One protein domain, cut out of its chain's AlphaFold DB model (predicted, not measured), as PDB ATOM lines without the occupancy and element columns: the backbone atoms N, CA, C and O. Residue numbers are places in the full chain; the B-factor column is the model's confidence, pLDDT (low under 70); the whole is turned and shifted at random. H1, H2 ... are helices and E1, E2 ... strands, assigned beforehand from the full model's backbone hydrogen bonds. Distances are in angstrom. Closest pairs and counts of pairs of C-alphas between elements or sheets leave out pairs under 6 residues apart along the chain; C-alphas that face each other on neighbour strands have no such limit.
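Overview. This is residues 3 to 137 of the 137 residues of an uncharacterized protein of Chloroflexi bacterium (UniProt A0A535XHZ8). A twisted sheet of four strands, E1 to E4, has helix H1 over one face and helix H2 over the other. H2 also packs on one face of a second sheet, E5 to E7, bridging the two sheets, and the hairpin E5 and E6 reaches away to one end of the long axis. The printed part has 135 residues, with two named helices and seven named strands in the order H1 E1 E2 E3 E4 E5 E6 E7 H2. Both sheets are antiparallel, in the orders E1 E2 E3 E4 and E5 E6 E7, and the class is mixed, helices and strands. The whole is compact, with a radius of gyration of the C-alphas of 16.3 A and spans of 50 by 41 by 24 A.

Arrangement. E1, residues 27 to 34, E2, residues 40 to 46, E3, residues 49 to 57, and E4, residues 66 to 73, form a meander, each strand the antiparallel neighbour of the one before. N 31 and O 43 join E1 to E2 within hydrogen-bond range at 2.9 A, N 42 and O 53 join E2 to E3 at 2.8 A, and N 54 and O 69 join E3 to E4 at 2.7 A. H1, residues 11 to 23, and H2, residues 121 to 135, are on opposite faces of this sheet, an arrangement in three layers, helices on both faces of a sheet. The closest C-alphas of H1 and E4 are those of Ser 12 and Leu 68, 6.8 A apart. H2 is over E1 and E2 at a height of 8.4 A over the sheet, slantwise to the strands, at 40 degrees to E1 on the local plane; the closest C-alphas of H2 and E1 are those of Phe 128 and Ala 29, 5.3 A apart. E5, residues 82 to 90, E6, residues 95 to 104, and E7, residues 109 to 114, form a second meander, with N 86 and O 99 at 2.8 A and N 102 and O 111 at 2.9 A. H2 is on one face of this sheet too, in two layers, at a height of 9.0 A; the closest C-alphas of H2 and E7 are those of Leu 122 and Ser 113, 5.3 A apart. H1 and H2 are apart. Every O i to N i+4 pair is within hydrogen-bond range in H1, and 10 of 11 are in H2.

Along the chain. H1 begins at C-alpha 11, (180.424, 159.373, 179.645), and is 18.8 A long. E3 is 26.0 A long, E5 26.8 A and E6 29.5 A. H2, 22.0 A long, ends at C-alpha 135, (180.611, 158.374, 152.001).

Size, cuts and confidence. The two C-alphas farthest apart, those of Glu 22 and Val 92, are 54.1 A apart. The printed part has no cut, and its links are tight or short. Residues 3 to 9 and 137 have a pLDDT under 70.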
ATOM      1  N   ILE A   3     195.165 161.392 170.997       40.00
ATOM      2  CA  ILE A   3     194.098 160.676 170.303       40.00
ATOM      3  C   ILE A   3     193.618 159.593 171.259       40.00
ATOM      4  O   ILE A   3     194.358 158.670 171.604       40.00
ATOM      5  N   GLY A   4     192.430 159.818 171.811       44.69
ATOM      6  CA  GLY A   4     191.790 158.885 172.717       44.69
ATOM      7  C   GLY A   4     191.171 157.791 171.881       44.69
ATOM      8  O   GLY A   4     190.229 158.057 171.139       44.69
ATOM      9  N   GLU A   5     191.704 156.581 172.006       49.78
ATOM     10  CA  GLU A   5     190.975 155.381 171.625       49.78
ATOM     11  C   GLU A   5     189.540 155.496 172.130       49.78
ATOM     12  O   GLU A   5     189.296 155.931 173.260       49.78
ATOM     13  N   TRP A   6     188.598 155.096 171.281       57.38
ATOM     14  CA  TRP A   6     187.164 155.056 171.555       57.38
ATOM     15  C   TRP A   6     186.854 154.464 172.950       57.38
ATOM     16  O   TRP A   6     185.871 154.827 173.594       57.38
ATOM     17  N   GLU A   7     187.716 153.588 173.471       51.31
ATOM     18  CA  GLU A   7     187.621 152.943 174.787       51.31
ATOM     19  C   GLU A   7     187.844 153.868 176.008       51.31
ATOM     20  O   GLU A   7     187.442 153.512 177.113       51.31
ATOM     21  N   GLY A   8     188.413 155.071 175.849       53.91
ATOM     22  CA  GLY A   8     188.822 155.942 176.969       53.91
ATOM     23  C   GLY A   8     187.927 157.150 177.276       53.91
ATOM     24  O   GLY A   8     188.202 157.888 178.221       53.91
ATOM     25  N   ILE A   9     186.873 157.391 176.491       64.25
ATOM     26  CA  ILE A   9     186.075 158.635 176.550       64.25
ATOM     27  C   ILE A   9     184.800 158.538 177.415       64.25
ATOM     28  O   ILE A   9     184.133 159.541 177.662       64.25
ATOM     29  N   GLY A  10     184.503 157.359 177.972       77.44
ATOM     30  CA  GLY A  10     183.549 157.174 179.073       77.44
ATOM     31  C   GLY A  10     182.155 157.772 178.829       77.44
ATOM     32  O   GLY A  10     181.406 157.306 177.972       77.44
ATOM     33  N   ARG A  11     181.784 158.794 179.618       84.12
ATOM     34  CA  ARG A  11     180.424 159.373 179.645       84.12
ATOM     35  C   ARG A  11     180.015 160.057 178.339       84.12
ATOM     36  O   ARG A  11     178.851 159.958 177.962       84.12
ATOM     37  N   SER A  12     180.937 160.730 177.651       89.69
ATOM     38  CA  SER A  12     180.621 161.402 176.384       89.69
ATOM     39  C   SER A  12     180.288 160.387 175.290       89.69
ATOM     40  O   SER A  12     179.324 160.589 174.560       89.69
ATOM     41  N   ARG A  13     180.992 159.243 175.246       88.06
ATOM     42  CA  ARG A  13     180.692 158.140 174.317       88.06
ATOM     43  C   ARG A  13     179.296 157.577 174.503       88.06
ATOM     44  O   ARG A  13     178.595 157.375 173.522       88.06
ATOM     45  N   ALA A  14     178.899 157.325 175.749       87.56
ATOM     46  CA  ALA A  14     177.573 156.787 176.039       87.56
ATOM     47  C   ALA A  14     176.466 157.734 175.549       87.56
ATOM     48  O   ALA A  14     175.483 157.280 174.974       87.56
ATOM     49  N   LEU A  15     176.655 159.048 175.720       93.31
ATOM     50  CA  LEU A  15     175.718 160.057 175.225       93.31
ATOM     51  C   LEU A  15     175.711 160.154 173.694       93.31
ATOM     52  O   LEU A  15     174.634 160.245 173.115       93.31
ATOM     53  N   VAL A  16     176.877 160.097 173.040       94.62
ATOM     54  CA  VAL A  16     176.964 160.062 171.568       94.62
ATOM     55  C   VAL A  16     176.240 158.829 171.026       94.62
ATOM     56  O   VAL A  16     175.345 158.971 170.203       94.62
ATOM     57  N   ALA A  17     176.557 157.635 171.535       92.00
ATOM     58  CA  ALA A  17     175.925 156.389 171.104       92.00
ATOM     59  C   ALA A  17     174.403 156.403 171.329       92.00
ATOM     60  O   ALA A  17     173.651 155.955 170.469       92.00
ATOM     61  N   HIS A  18     173.943 156.960 172.455       93.06
ATOM     62  CA  HIS A  18     172.517 157.148 172.716       93.06
ATOM     63  C   HIS A  18     171.861 158.056 171.672       93.06
ATOM     64  O   HIS A  18     170.855 157.675 171.090       93.06
ATOM     65  N   GLN A  19     172.441 159.230 171.398       95.50
ATOM     66  CA  GLN A  19     171.883 160.192 170.440       95.50
ATOM     67  C   GLN A  19     171.891 159.665 168.998       95.50
ATOM     68  O   GLN A  19     170.941 159.907 168.256       95.50
ATOM     69  N   LEU A  20     172.928 158.918 168.600       94.75
ATOM     70  CA  LEU A  20     172.960 158.231 167.305       94.75
ATOM     71  C   LEU A  20     171.869 157.159 167.225       94.75
ATOM     72  O   LEU A  20     171.136 157.106 166.240       94.75
ATOM     73  N   GLY A  21     171.698 156.372 168.291       93.88
ATOM     74  CA  GLY A  21     170.638 155.370 168.391       93.88
ATOM     75  C   GLY A  21     169.229 155.968 168.350       93.88
ATOM     76  O   GLY A  21     168.360 155.422 167.677       93.88
ATOM     77  N   GLU A  22     168.998 157.112 169.003       96.25
ATOM     78  CA  GLU A  22     167.726 157.850 168.932       96.25
ATOM     79  C   GLU A  22     167.410 158.340 167.515       96.25
ATOM     80  O   GLU A  22     166.244 158.379 167.122       96.25
ATOM     81  N   LEU A  23     168.438 158.701 166.744       96.00
ATOM     82  CA  LEU A  23     168.288 159.072 165.339       96.00
ATOM     83  C   LEU A  23     168.149 157.852 164.411       96.00
ATOM     84  O   LEU A  23     167.674 158.001 163.288       96.00
ATOM     85  N   GLY A  24     168.551 156.663 164.869       96.38
ATOM     86  CA  GLY A  24     168.657 155.461 164.043       96.38
ATOM     87  C   GLY A  24     169.813 155.521 163.043       96.38
ATOM     88  O   GLY A  24     169.686 154.965 161.959       96.38
ATOM     89  N   ALA A  25     170.891 156.235 163.383       95.12
ATOM     90  CA  ALA A  25     172.078 156.368 162.545       95.12
ATOM     91  C   ALA A  25     173.120 155.291 162.875       95.12
ATOM     92  O   ALA A  25     173.389 155.020 164.050       95.12
ATOM     93  N   ASP A  26     173.753 154.753 161.838       93.88
ATOM     94  CA  ASP A  26     174.823 153.768 161.951       93.88
ATOM     95  C   ASP A  26     176.188 154.467 161.928       93.88
ATOM     96  O   ASP A  26     176.534 155.185 160.989       93.88
ATOM     97  N   GLU A  27     176.984 154.257 162.978       93.81
ATOM     98  CA  GLU A  27     178.353 154.766 163.077       93.81
ATOM     99  C   GLU A  27     179.312 153.937 162.212       93.81
ATOM    100  O   GLU A  27     179.408 152.720 162.371       93.81
ATOM    101  N   PHE A  28     180.095 154.605 161.361       93.00
ATOM    102  CA  PHE A  28     181.188 153.979 160.611       93.00
ATOM    103  C   PHE A  28     182.535 154.146 161.301       93.00
ATOM    104  O   PHE A  28     183.310 153.198 161.409       93.00
ATOM    105  N   ALA A  29     182.832 155.369 161.736       93.50
ATOM    106  CA  ALA A  29     184.077 155.696 162.408       93.50
ATOM    107  C   ALA A  29     183.922 156.963 163.242       93.50
ATOM    108  O   ALA A  29     183.105 157.838 162.942       93.50
ATOM    109  N   ALA A  30     184.794 157.114 164.233       92.81
ATOM    110  CA  ALA A  30     184.840 158.309 165.046       92.81
ATOM    111  C   ALA A  30     186.268 158.754 165.355       92.81
ATOM    112  O   ALA A  30     187.196 157.952 165.453       92.81
ATOM    113  N   HIS A  31     186.430 160.062 165.531       92.62
ATOM    114  CA  HIS A  31     187.696 160.691 165.871       92.62
ATOM    115  C   HIS A  31     187.518 161.619 167.067       92.62
ATOM    116  O   HIS A  31     186.602 162.441 167.096       92.62
ATOM    117  N   VAL A  32     188.414 161.516 168.052       91.38
ATOM    118  CA  VAL A  32     188.327 162.302 169.286       91.38
ATOM    119  C   VAL A  32     189.600 163.091 169.524       91.38
ATOM    120  O   VAL A  32     190.688 162.536 169.685       91.38
ATOM    121  N   THR A  33     189.435 164.403 169.651       89.44
ATOM    122  CA  THR A  33     190.472 165.309 170.131       89.44
ATOM    123  C   THR A  33     190.207 165.651 171.593       89.44
ATOM    124  O   THR A  33     189.178 166.241 171.921       89.44
ATOM    125  N   MET A  34     191.144 165.303 172.477       88.19
ATOM    126  CA  MET A  34     191.106 165.685 173.891       88.19
ATOM    127  C   MET A  34     191.970 166.922 174.146       88.19
ATOM    128  O   MET A  34     193.152 166.948 173.794       88.19
ATOM    129  N   TYR A  35     191.383 167.919 174.802       86.75
ATOM    130  CA  TYR A  35     192.075 169.112 175.280       86.75
ATOM    131  C   TYR A  35     192.576 168.910 176.718       86.75
ATOM    132  O   TYR A  35     192.083 168.055 177.452       86.75
ATOM    133  N   GLU A  36     193.547 169.720 177.143       83.56
ATOM    134  CA  GLU A  36     194.192 169.599 178.463       83.56
ATOM    135  C   GLU A  36     193.217 169.755 179.639       83.56
ATOM    136  O   GLU A  36     193.379 169.123 180.677       83.56
ATOM    137  N   ASN A  37     192.158 170.546 179.458       83.31
ATOM    138  CA  ASN A  37     191.104 170.766 180.451       83.31
ATOM    139  C   ASN A  37     190.010 169.680 180.446       83.31
ATOM    140  O   ASN A  37     188.923 169.896 180.979       83.31
ATOM    141  N   GLY A  38     190.254 168.542 179.790       85.31
ATOM    142  CA  GLY A  38     189.307 167.433 179.691       85.31
ATOM    143  C   GLY A  38     188.142 167.669 178.728       85.31
ATOM    144  O   GLY A  38     187.317 166.771 178.555       85.31
ATOM    145  N   ARG A  39     188.064 168.837 178.071       90.06
ATOM    146  CA  ARG A  39     187.113 169.050 176.973       90.06
ATOM    147  C   ARG A  39     187.442 168.113 175.820       90.06
ATOM    148  O   ARG A  39     188.604 167.762 175.604       90.06
ATOM    149  N   GLN A  40     186.421 167.746 175.059       92.88
ATOM    150  CA  GLN A  40     186.587 166.859 173.912       92.88
ATOM    151  C   GLN A  40     185.852 167.424 172.704       92.88
ATOM    152  O   GLN A  40     184.715 167.879 172.828       92.88
ATOM    153  N   ARG A  41     186.497 167.354 171.542       93.69
ATOM    154  CA  ARG A  41     185.841 167.459 170.239       93.69
ATOM    155  C   ARG A  41     185.728 166.047 169.684       93.69
ATOM    156  O   ARG A  41     186.733 165.341 169.620       93.69
ATOM    157  N   ILE A  42     184.519 165.634 169.338       94.75
ATOM    158  CA  ILE A  42     184.209 164.285 168.866       94.75
ATOM    159  C   ILE A  42     183.588 164.428 167.486       94.75
ATOM    160  O   ILE A  42     182.601 165.137 167.318       94.75
ATOM    161  N   LEU A  43     184.169 163.759 166.505       96.19
ATOM    162  CA  LEU A  43     183.654 163.689 165.148       96.19
ATOM    163  C   LEU A  43     183.178 162.268 164.896       96.19
ATOM    164  O   LEU A  43     183.887 161.328 165.254       96.19
ATOM    165  N   VAL A  44     182.007 162.113 164.287       95.88
ATOM    166  CA  VAL A  44     181.459 160.797 163.940       95.88
ATOM    167  C   VAL A  44     181.027 160.802 162.485       95.88
ATOM    168  O   VAL A  44     180.178 161.598 162.091       95.88
ATOM    169  N   ALA A  45     181.616 159.916 161.691       96.38
ATOM    170  CA  ALA A  45     181.148 159.600 160.355       96.38
ATOM    171  C   ALA A  45     180.071 158.519 160.487       96.38
ATOM    172  O   ALA A  45     180.347 157.435 161.003       96.38
ATOM    173  N   ALA A  46     178.859 158.832 160.045       96.31
ATOM    174  CA  ALA A  46     177.710 157.940 160.079       96.31
ATOM    175  C   ALA A  46     177.046 157.857 158.702       96.31
ATOM    176  O   ALA A  46     177.324 158.668 157.816       96.31
ATOM    177  N   ASP A  47     176.130 156.916 158.524       95.38
ATOM    178  CA  ASP A  47     175.342 156.739 157.298       95.38
ATOM    179  C   ASP A  47     174.613 158.021 156.852       95.38
ATOM    180  O   ASP A  47     174.606 158.374 155.671       95.38
ATOM    181  N   VAL A  48     174.079 158.783 157.806       96.06
ATOM    182  CA  VAL A  48     173.320 160.018 157.549       96.06
ATOM    183  C   VAL A  48     174.182 161.270 157.330       96.06
ATOM    184  O   VAL A  48     173.682 162.286 156.829       96.06
ATOM    185  N   GLY A  49     175.463 161.248 157.710       96.94
ATOM    186  CA  GLY A  49     176.355 162.402 157.592       96.94
ATOM    187  C   GLY A  49     177.504 162.434 158.597       96.94
ATOM    188  O   GLY A  49     177.794 161.467 159.299       96.94
ATOM    189  N   LEU A  50     178.141 163.600 158.672       97.56
ATOM    190  CA  LEU A  50     179.206 163.907 159.615       97.56
ATOM    191  C   LEU A  50     178.629 164.628 160.837       97.56
ATOM    192  O   LEU A  50     178.128 165.750 160.727       97.56
ATOM    193  N   PHE A  51     178.741 164.008 162.006       97.62
ATOM    194  CA  PHE A  51     178.471 164.664 163.276       97.62
ATOM    195  C   PHE A  51     179.715 165.339 163.825       97.62
ATOM    196  O   PHE A  51     180.814 164.782 163.802       97.62
ATOM    197  N   GLU A  52     179.502 166.500 164.429       96.69
ATOM    198  CA  GLU A  52     180.484 167.166 165.267       96.69
ATOM    199  C   GLU A  52     179.872 167.455 166.632       96.69
ATOM    200  O   GLU A  52     178.895 168.194 166.739       96.69
ATOM    201  N   PHE A  53     180.473 166.892 167.678       96.44
ATOM    202  CA  PHE A  53     180.111 167.126 169.065       96.44
ATOM    203  C   PHE A  53     181.248 167.797 169.835       96.44
ATOM    204  O   PHE A  53     182.432 167.530 169.639       96.44
ATOM    205  N   ASN A  54     180.859 168.621 170.799       95.38
ATOM    206  CA  ASN A  54     181.709 169.217 171.808       95.38
ATOM    207  C   ASN A  54     181.226 168.760 173.187       95.38
ATOM    208  O   ASN A  54     180.066 168.966 173.552       95.38
ATOM    209  N   TRP A  55     182.130 168.148 173.949       94.31
ATOM    210  CA  TRP A  55     181.937 167.767 175.342       94.31
ATOM    211  C   TRP A  55     182.668 168.761 176.241       94.31
ATOM    212  O   TRP A  55     183.902 168.834 176.239       94.31
ATOM    213  N   SER A  56     181.912 169.552 176.997       93.44
ATOM    214  CA  SER A  56     182.476 170.606 177.844       93.44
ATOM    215  C   SER A  56     181.565 170.959 179.019       93.44
ATOM    216  O   SER A  56     180.343 170.826 178.894       93.44
ATOM    217  N   PRO A  57     182.118 171.474 180.130       92.81
ATOM    218  CA  PRO A  57     181.307 172.023 181.209       92.81
ATOM    219  C   PRO A  57     180.594 173.307 180.755       92.81
ATOM    220  O   PRO A  57     181.083 174.024 179.878       92.81
ATOM    221  N   ASN A  58     179.428 173.598 181.335       89.50
ATOM    222  CA  ASN A  58     178.695 174.840 181.065       89.50
ATOM    223  C   ASN A  58     179.348 176.080 181.685       89.50
ATOM    224  O   ASN A  58     179.155 177.178 181.164       89.50
ATOM    225  N   THR A  59     180.110 175.906 182.762       86.31
ATOM    226  CA  THR A  59     180.885 176.954 183.432       86.31
ATOM    227  C   THR A  59     182.307 176.464 183.725       86.31
ATOM    228  O   THR A  59     182.686 175.348 183.371       86.31
ATOM    229  N   SER A  60     183.137 177.321 184.319       84.31
ATOM    230  CA  SER A  60     184.478 176.966 184.801       84.31
ATOM    231  C   SER A  60     184.481 176.378 186.216       84.31
ATOM    232  O   SER A  60     185.556 176.107 186.747       84.31
ATOM    233  N   ASP A  61     183.311 176.219 186.837       88.12
ATOM    234  CA  ASP A  61     183.210 175.756 188.217       88.12
ATOM    235  C   ASP A  61     183.551 174.259 188.317       88.12
ATOM    236  O   ASP A  61     183.205 173.490 187.416       88.12
ATOM    237  N   PRO A  62     184.192 173.803 189.409       79.31
ATOM    238  CA  PRO A  62     184.518 172.387 189.593       79.31
ATOM    239  C   PRO A  62     183.297 171.455 189.546       79.31
ATOM    240  O   PRO A  62     183.403 170.333 189.055       79.31
ATOM    241  N   ASP A  63     182.138 171.944 189.992       86.56
ATOM    242  CA  ASP A  63     180.868 171.207 190.037       86.56
ATOM    243  C   ASP A  63     179.965 171.490 188.821       86.56
ATOM    244  O   ASP A  63     178.758 171.233 188.842       86.56
ATOM    245  N   ALA A  64     180.532 172.050 187.748       88.81
ATOM    246  CA  ALA A  64     179.790 172.402 186.547       88.81
ATOM    247  C   ALA A  64     179.145 171.178 185.877       88.81
ATOM    248  O   ALA A  64     179.729 170.094 185.765       88.81
ATOM    249  N   ILE A  65     177.939 171.380 185.344       91.19
ATOM    250  CA  ILE A  65     177.246 170.370 184.543       91.19
ATOM    251  C   ILE A  65     177.939 170.277 183.184       91.19
ATOM    252  O   ILE A  65     178.130 171.278 182.490       91.19
ATOM    253  N   TRP A  66     178.282 169.057 182.783       92.44
ATOM    254  CA  TRP A  66     178.862 168.785 181.474       92.44
ATOM    255  C   TRP A  66     177.778 168.563 180.428       92.44
ATOM    256  O   TRP A  66     176.810 167.843 180.662       92.44
ATOM    257  N   TYR A  67     177.969 169.170 179.262       93.50
ATOM    258  CA  TYR A  67     177.063 169.052 178.129       93.50
ATOM    259  C   TYR A  67     177.775 168.414 176.947       93.50
ATOM    260  O   TYR A  67     178.913 168.764 176.632       93.50
ATOM    261  N   LEU A  68     177.047 167.536 176.259       95.06
ATOM    262  CA  LEU A  68     177.347 167.132 174.895       95.06
ATOM    263  C   LEU A  68     176.511 168.010 173.964       95.06
ATOM    264  O   LEU A  68     175.282 167.974 174.016       95.06
ATOM    265  N   ARG A  69     177.167 168.835 173.151       95.56
ATOM    266  CA  ARG A  69     176.505 169.684 172.152       95.56
ATOM    267  C   ARG A  69     177.032 169.326 170.785       95.56
ATOM    268  O   ARG A  69     178.242 169.367 170.603       95.56
ATOM    269  N   GLY A  70     176.161 169.037 169.831       95.00
ATOM    270  CA  GLY A  70     176.613 168.744 168.481       95.00
ATOM    271  C   GLY A  70     175.625 169.111 167.399       95.00
ATOM    272  O   GLY A  70     174.518 169.575 167.673       95.00
ATOM    273  N   GLY A  71     176.075 168.917 166.168       96.69
ATOM    274  CA  GLY A  71     175.297 169.114 164.958       96.69
ATOM    275  C   GLY A  71     175.647 168.061 163.914       96.69
ATOM    276  O   GLY A  71     176.697 167.424 163.989       96.69
ATOM    277  N   LEU A  72     174.742 167.893 162.953       97.44
ATOM    278  CA  LEU A  72     174.890 166.989 161.819       97.44
ATOM    279  C   LEU A  72     175.046 167.801 160.534       97.44
ATOM    280  O   LEU A  72     174.159 168.582 160.180       97.44
ATOM    281  N   THR A  73     176.121 167.556 159.791       97.75
ATOM    282  CA  THR A  73     176.237 167.966 158.392       97.75
ATOM    283  C   THR A  73     176.014 166.754 157.498       97.75
ATOM    284  O   THR A  73     176.800 165.811 157.495       97.75
ATOM    285  N   ARG A  74     174.933 166.774 156.713       96.50
ATOM    286  CA  ARG A  74     174.638 165.702 155.747       96.50
ATOM    287  C   ARG A  74     175.758 165.593 154.713       96.50
ATOM    288  O   ARG A  74     176.256 166.626 154.269       96.50
ATOM    289  N   TRP A  75     176.072 164.382 154.252       96.38
ATOM    290  CA  TRP A  75     177.145 164.156 153.270       96.38
ATOM    291  C   TRP A  75     177.080 165.059 152.028       96.38
ATOM    292  O   TRP A  75     178.092 165.686 151.717       96.38
ATOM    293  N   PRO A  76     175.913 165.291 151.384       95.62
ATOM    294  CA  PRO A  76     175.833 166.194 150.229       95.62
ATOM    295  C   PRO A  76     176.171 167.660 150.539       95.62
ATOM    296  O   PRO A  76     176.433 168.446 149.623       95.62
ATOM    297  N   SER A  77     176.120 168.053 151.812       96.81
ATOM    298  CA  SER A  77     176.480 169.388 152.293       96.81
ATOM    299  C   SER A  77     177.954 169.502 152.670       96.81
ATOM    300  O   SER A  77     178.434 170.622 152.799       96.81
ATOM    301  N   VAL A  78     178.675 168.386 152.794       96.69
ATOM    302  CA  VAL A  78     180.116 168.413 153.024       96.69
ATOM    303  C   VAL A  78     180.819 168.828 151.726       96.69
ATOM    304  O   VAL A  78     180.497 168.331 150.642       96.69
ATOM    305  N   LYS A  79     181.750 169.783 151.803       96.00
ATOM    306  CA  LYS A  79     182.477 170.347 150.654       96.00
ATOM    307  C   LYS A  79     183.977 170.365 150.896       96.00
ATOM    308  O   LYS A  79     184.442 170.602 152.009       96.00
ATOM    309  N   GLY A  80     184.734 170.122 149.829       95.00
ATOM    310  CA  GLY A  80     186.194 170.224 149.837       95.00
ATOM    311  C   GLY A  80     186.920 169.157 150.663       95.00
ATOM    312  O   GLY A  80     188.118 169.327 150.893       95.00
ATOM    313  N   MET A  81     186.231 168.090 151.097       96.62
ATOM    314  CA  MET A  81     186.820 166.993 151.875       96.62
ATOM    315  C   MET A  81     187.944 166.314 151.086       96.62
ATOM    316  O   MET A  81     187.729 165.860 149.961       96.62
ATOM    317  N   ARG A  82     189.141 166.233 151.667       95.88
ATOM    318  CA  ARG A  82     190.310 165.576 151.065       95.88
ATOM    319  C   ARG A  82     191.303 165.128 152.132       95.88
ATOM    320  O   ARG A  82     191.482 165.799 153.149       95.88
ATOM    321  N   LEU A  83     191.991 164.021 151.860       97.06
ATOM    322  CA  LEU A  83     193.157 163.581 152.621       97.06
ATOM    323  C   LEU A  83     194.423 164.077 151.918       97.06
ATOM    324  O   LEU A  83     194.631 163.821 150.734       97.06
ATOM    325  N   GLN A  84     195.255 164.806 152.646       96.88
ATOM    326  CA  GLN A  84     196.542 165.321 152.194       96.88
ATOM    327  C   GLN A  84     197.668 164.607 152.942       96.88
ATOM    328  O   GLN A  84     197.522 164.263 154.117       96.88
ATOM    329  N   THR A  85     198.802 164.430 152.272       95.88
ATOM    330  CA  THR A  85     200.016 163.862 152.859       95.88
ATOM    331  C   THR A  85     201.217 164.732 152.513       95.88
ATOM    332  O   THR A  85     201.257 165.346 151.447       95.88
ATOM    333  N   ASP A  86     202.150 164.825 153.447       95.00
ATOM    334  CA  ASP A  86     203.414 165.544 153.348       95.00
ATOM    335  C   ASP A  86     204.493 164.728 154.082       95.00
ATOM    336  O   ASP A  86     204.168 163.815 154.849       95.00
ATOM    337  N   ALA A  87     205.769 165.030 153.864       93.56
ATOM    338  CA  ALA A  87     206.866 164.341 154.532       93.56
ATOM    339  C   ALA A  87     208.010 165.297 154.877       93.56
ATOM    340  O   ALA A  87     208.372 166.173 154.095       93.56
ATOM    341  N   GLN A  88     208.610 165.090 156.045       92.50
ATOM    342  CA  GLN A  88     209.808 165.787 156.496       92.50
ATOM    343  C   GLN A  88     210.946 164.786 156.677       92.50
ATOM    344  O   GLN A  88     210.728 163.650 157.096       92.50
ATOM    345  N   PHE A  89     212.161 165.218 156.352       93.00
ATOM    346  CA  PHE A  89     213.385 164.466 156.591       93.00
ATOM    347  C   PHE A  89     214.341 165.336 157.402       93.00
ATOM    348  O   PHE A  89     214.713 166.421 156.952       93.00
ATOM    349  N   ASP A  90     214.719 164.859 158.585       90.81
ATOM    350  CA  ASP A  90     215.754 165.466 159.413       90.81
ATOM    351  C   ASP A  90     217.108 164.810 159.089       90.81
ATOM    352  O   ASP A  90     217.309 163.639 159.422       90.81
ATOM    353  N   PRO A  91     218.050 165.526 158.447       91.50
ATOM    354  CA  PRO A  91     219.354 164.973 158.098       91.50
ATOM    355  C   PRO A  91     220.293 164.804 159.301       91.50
ATOM    356  O   PRO A  91     221.321 164.150 159.156       91.50
ATOM    357  N   VAL A  92     219.997 165.411 160.457       93.81
ATOM    358  CA  VAL A  92     220.817 165.291 161.673       93.81
ATOM    359  C   VAL A  92     220.487 163.997 162.406       93.81
ATOM    360  O   VAL A  92     221.388 163.258 162.796       93.81
ATOM    361  N   ASP A  93     219.194 163.722 162.554       90.88
ATOM    362  CA  ASP A  93     218.679 162.544 163.255       90.88
ATOM    363  C   ASP A  93     218.388 161.356 162.313       90.88
ATOM    364  O   ASP A  93     217.975 160.294 162.779       90.88
ATOM    365  N   GLU A  94     218.553 161.540 160.996       90.88
ATOM    366  CA  GLU A  94     218.150 160.608 159.925       90.88
ATOM    367  C   GLU A  94     216.682 160.145 160.027       90.88
ATOM    368  O   GLU A  94     216.308 159.052 159.594       90.88
ATOM    369  N   LYS A  95     215.816 160.986 160.601       89.38
ATOM    370  CA  LYS A  95     214.401 160.669 160.812       89.38
ATOM    371  C   LYS A  95     213.556 161.130 159.637       89.38
ATOM    372  O   LYS A  95     213.677 162.259 159.167       89.38
ATOM    373  N   VAL A  96     212.651 160.257 159.209       90.62
ATOM    374  CA  VAL A  96     211.589 160.577 158.252       90.62
ATOM    375  C   VAL A  96     210.273 160.645 159.010       90.62
ATOM    376  O   VAL A  96     209.876 159.671 159.645       90.62
ATOM    377  N   GLN A  97     209.573 161.766 158.882       91.75
ATOM    378  CA  GLN A  97     208.257 161.968 159.464       91.75
ATOM    379  C   GLN A  97     207.233 162.135 158.346       91.75
ATOM    380  O   GLN A  97     207.350 163.043 157.525       91.75
ATOM    381  N   SER A  98     206.209 161.282 158.301       92.94
ATOM    382  CA  SER A  98     205.052 161.534 157.427       92.94
ATOM    383  C   SER A  98     204.012 162.352 158.176       92.94
ATOM    384  O   SER A  98     203.742 162.086 159.346       92.94
ATOM    385  N   ILE A  99     203.402 163.313 157.492       94.31
ATOM    386  CA  ILE A  99     202.366 164.199 158.014       94.31
ATOM    387  C   ILE A  99     201.100 163.953 157.203       94.31
ATOM    388  O   ILE A  99     201.100 164.065 155.980       94.31
ATOM    389  N   TRP A 100     200.004 163.646 157.882       96.06
ATOM    390  CA  TRP A 100     198.705 163.391 157.270       96.06
ATOM    391  C   TRP A 100     197.696 164.420 157.746       96.06
ATOM    392  O   TRP A 100     197.653 164.736 158.933       96.06
ATOM    393  N   ARG A 101     196.887 164.946 156.820       96.50
ATOM    394  CA  ARG A 101     195.861 165.955 157.104       96.50
ATOM    395  C   ARG A 101     194.537 165.605 156.438       96.50
ATOM    396  O   ARG A 101     194.477 165.525 155.215       96.50
ATOM    397  N   LEU A 102     193.474 165.445 157.221       97.06
ATOM    398  CA  LEU A 102     192.101 165.415 156.715       97.06
ATOM    399  C   LEU A 102     191.535 166.829 156.794       97.06
ATOM    400  O   LEU A 102     191.473 167.401 157.882       97.06
ATOM    401  N   VAL A 103     191.122 167.387 155.660       97.00
ATOM    402  CA  VAL A 103     190.586 168.752 155.586       97.00
ATOM    403  C   VAL A 103     189.243 168.780 154.874       97.00
ATOM    404  O   VAL A 103     189.068 168.063 153.894       97.00
ATOM    405  N   ALA A 104     188.330 169.633 155.340       96.75
ATOM    406  CA  ALA A 104     187.087 169.988 154.658       96.75
ATOM    407  C   ALA A 104     186.829 171.498 154.759       96.75
ATOM    408  O   ALA A 104     187.199 172.148 155.741       96.75
ATOM    409  N   GLU A 105     186.204 172.054 153.726       96.12
ATOM    410  CA  GLU A 105     185.873 173.480 153.634       96.12
ATOM    411  C   GLU A 105     184.539 173.780 154.323       96.12
ATOM    412  O   GLU A 105     184.436 174.765 155.052       96.12
ATOM    413  N   GLU A 106     183.559 172.892 154.149       94.56
ATOM    414  CA  GLU A 106     182.256 172.935 154.813       94.56
ATOM    415  C   GLU A 106     181.903 171.513 155.298       94.56
ATOM    416  O   GLU A 106     181.896 170.602 154.471       94.56
ATOM    417  N   PRO A 107     181.648 171.272 156.597       93.94
ATOM    418  CA  PRO A 107     181.982 172.185 157.684       93.94
ATOM    419  C   PRO A 107     183.504 172.388 157.738       93.94
ATOM    420  O   PRO A 107     184.271 171.533 157.287       93.94
ATOM    421  N   LYS A 108     183.957 173.509 158.309       95.12
ATOM    422  CA  LYS A 108     185.395 173.766 158.450       95.12
ATOM    423  C   LYS A 108     186.030 172.719 159.367       95.12
ATOM    424  O   LYS A 108     185.863 172.748 160.588       95.12
ATOM    425  N   LEU A 109     186.804 171.818 158.774       94.56
ATOM    426  CA  LEU A 109     187.457 170.713 159.461       94.56
ATOM    427  C   LEU A 109     188.923 170.643 159.049       94.56
ATOM    428  O   LEU A 109     189.248 170.688 157.868       94.56
ATOM    429  N   GLU A 110     189.797 170.478 160.035       95.38
ATOM    430  CA  GLU A 110     191.197 170.130 159.834       95.38
ATOM    431  C   GLU A 110     191.624 169.209 160.979       95.38
ATOM    432  O   GLU A 110     191.508 169.568 162.153       95.38
ATOM    433  N   LEU A 111     192.064 168.005 160.626       94.50
ATOM    434  CA  LEU A 111     192.679 167.035 161.526       94.50
ATOM    435  C   LEU A 111     194.058 166.701 160.981       94.50
ATOM    436  O   LEU A 111     194.196 166.486 159.780       94.50
ATOM    437  N   ALA A 112     195.057 166.628 161.854       93.25
ATOM    438  CA  ALA A 112     196.425 166.321 161.469       93.25
ATOM    439  C   ALA A 112     197.039 165.292 162.418       93.25
ATOM    440  O   ALA A 112     196.780 165.327 163.621       93.25
ATOM    441  N   SER A 113     197.860 164.397 161.877       92.62
ATOM    442  CA  SER A 113     198.698 163.502 162.670       92.62
ATOM    443  C   SER A 113     199.973 163.148 161.915       92.62
ATOM    444  O   SER A 113     200.014 163.184 160.684       92.62
ATOM    445  N   THR A 114     201.019 162.825 162.663       90.00
ATOM    446  CA  THR A 114     202.338 162.471 162.153       90.00
ATOM    447  C   THR A 114     202.761 161.072 162.596       90.00
ATOM    448  O   THR A 114     202.196 160.512 163.535       90.00
ATOM    449  N   THR A 115     203.770 160.494 161.942       86.50
ATOM    450  CA  THR A 115     204.350 159.191 162.340       86.50
ATOM    451  C   THR A 115     205.037 159.212 163.705       86.50
ATOM    452  O   THR A 115     205.178 158.156 164.314       86.50
ATOM    453  N   ASP A 116     205.420 160.395 164.187       83.31
ATOM    454  CA  ASP A 116     206.121 160.581 165.465       83.31
ATOM    455  C   ASP A 116     205.158 160.869 166.628       83.31
ATOM    456  O   ASP A 116     205.573 160.970 167.786       83.31
ATOM    457  N   ASP A 117     203.862 161.007 166.334       77.88
ATOM    458  CA  ASP A 117     202.834 161.130 167.359       77.88
ATOM    459  C   ASP A 117     202.700 159.821 168.165       77.88
ATOM    460  O   ASP A 117     203.393 158.824 167.962       77.88
ATOM    461  N   ASN A 118     201.739 159.794 169.095       78.81
ATOM    462  CA  ASN A 118     201.285 158.548 169.708       78.81
ATOM    463  C   ASN A 118     201.067 157.474 168.610       78.81
ATOM    464  O   ASN A 118     200.343 157.760 167.658       78.81
ATOM    465  N   PRO A 119     201.596 156.241 168.747       81.62
ATOM    466  CA  PRO A 119     201.475 155.185 167.734       81.62
ATOM    467  C   PRO A 119     200.046 154.887 167.255       81.62
ATOM    468  O   PRO A 119     199.855 154.338 166.175       81.62
ATOM    469  N   LYS A 120     199.032 155.239 168.055       84.06
ATOM    470  CA  LYS A 120     197.609 155.053 167.728       84.06
ATOM    471  C   LYS A 120     196.966 156.258 167.035       84.06
ATOM    472  O   LYS A 120     195.857 156.150 166.523       84.06
ATOM    473  N   ALA A 121     197.647 157.402 167.029       84.81
ATOM    474  CA  ALA A 121     197.130 158.660 166.515       84.81
ATOM    475  C   ALA A 121     196.942 158.620 164.995       84.81
ATOM    476  O   ALA A 121     195.835 158.834 164.495       84.81
ATOM    477  N   LEU A 122     198.011 158.279 164.278       89.69
ATOM    478  CA  LEU A 122     197.979 158.216 162.828       89.69
ATOM    479  C   LEU A 122     196.982 157.159 162.313       89.69
ATOM    480  O   LEU A 122     196.143 157.526 161.491       89.69
ATOM    481  N   PRO A 123     196.975 155.902 162.806       90.56
ATOM    482  CA  PRO A 123     195.962 154.921 162.406       90.56
ATOM    483  C   PRO A 123     194.524 155.416 162.600       90.56
ATOM    484  O   PRO A 123     193.737 155.371 161.662       90.56
ATOM    485  N   ALA A 124     194.198 155.994 163.761       88.81
ATOM    486  CA  ALA A 124     192.850 156.495 164.034       88.81
ATOM    487  C   ALA A 124     192.440 157.667 163.122       88.81
ATOM    488  O   ALA A 124     191.271 157.783 162.750       88.81
ATOM    489  N   LEU A 125     193.378 158.547 162.750       93.31
ATOM    490  CA  LEU A 125     193.115 159.578 161.743       93.31
ATOM    491  C   LEU A 125     192.815 158.948 160.378       93.31
ATOM    492  O   LEU A 125     191.871 159.370 159.714       93.31
ATOM    493  N   LEU A 126     193.615 157.968 159.954       94.12
ATOM    494  CA  LEU A 126     193.480 157.336 158.642       94.12
ATOM    495  C   LEU A 126     192.196 156.506 158.522       94.12
ATOM    496  O   LEU A 126     191.540 156.574 157.483       94.12
ATOM    497  N   ASP A 127     191.806 155.786 159.573       93.12
ATOM    498  CA  ASP A 127     190.550 155.025 159.613       93.12
ATOM    499  C   ASP A 127     189.339 155.960 159.517       93.12
ATOM    500  O   ASP A 127     188.442 155.752 158.698       93.12
ATOM    501  N   PHE A 128     189.352 157.060 160.278       95.50
ATOM    502  CA  PHE A 128     188.305 158.076 160.203       95.50
ATOM    503  C   PHE A 128     188.261 158.777 158.836       95.50
ATOM    504  O   PHE A 128     187.189 158.978 158.264       95.50
ATOM    505  N   ALA A 129     189.423 159.136 158.283       96.06
ATOM    506  CA  ALA A 129     189.522 159.766 156.969       96.06
ATOM    507  C   ALA A 129     188.973 158.864 155.861       96.06
ATOM    508  O   ALA A 129     188.250 159.347 154.988       96.06
ATOM    509  N   ARG A 130     189.277 157.562 155.911       95.31
ATOM    510  CA  ARG A 130     188.742 156.571 154.976       95.31
ATOM    511  C   ARG A 130     187.215 156.548 155.016       95.31
ATOM    512  O   ARG A 130     186.599 156.720 153.969       95.31
ATOM    513  N   ALA A 131     186.623 156.437 156.207       94.88
ATOM    514  CA  ALA A 131     185.170 156.425 156.368       94.88
ATOM    515  C   ALA A 131     184.507 157.691 155.795       94.88
ATOM    516  O   ALA A 131     183.518 157.594 155.073       94.88
ATOM    517  N   CYS A 132     185.077 158.873 156.049       95.69
ATOM    518  CA  CYS A 132     184.569 160.134 155.496       95.69
ATOM    519  C   CYS A 132     184.634 160.184 153.960       95.69
ATOM    520  O   CYS A 132     183.704 160.667 153.318       95.69
ATOM    521  N   ILE A 133     185.738 159.724 153.364       93.25
ATOM    522  CA  ILE A 133     185.949 159.792 151.910       93.25
ATOM    523  C   ILE A 133     185.040 158.810 151.169       93.25
ATOM    524  O   ILE A 133     184.523 159.152 150.110       93.25
ATOM    525  N   GLU A 134     184.812 157.620 151.723       92.81
ATOM    526  CA  GLU A 134     183.935 156.613 151.113       92.81
ATOM    527  C   GLU A 134     182.473 157.081 151.003       92.81
ATOM    528  O   GLU A 134     181.775 156.664 150.083       92.81
ATOM    529  N   HIS A 135     182.022 157.976 151.890       88.00
ATOM    530  CA  HIS A 135     180.611 158.374 152.001       88.00
ATOM    531  C   HIS A 135     180.284 159.758 151.433       88.00
ATOM    532  O   HIS A 135     179.112 160.115 151.315       88.00
ATOM    533  N   ILE A 136     181.296 160.548 151.070       83.62
ATOM    534  CA  ILE A 136     181.083 161.828 150.381       83.62
ATOM    535  C   ILE A 136     180.982 161.679 148.851       83.62
ATOM    536  O   ILE A 136     180.671 162.659 148.170       83.62
ATOM    537  N   ALA A 137     181.287 160.488 148.324       59.78
ATOM    538  CA  ALA A 137     181.342 160.187 146.893       59.78
ATOM    539  C   ALA A 137     179.962 160.162 146.212       59.78
ATOM    540  O   ALA A 137     178.987 159.676 146.829       59.78
TER     541      ALA A 137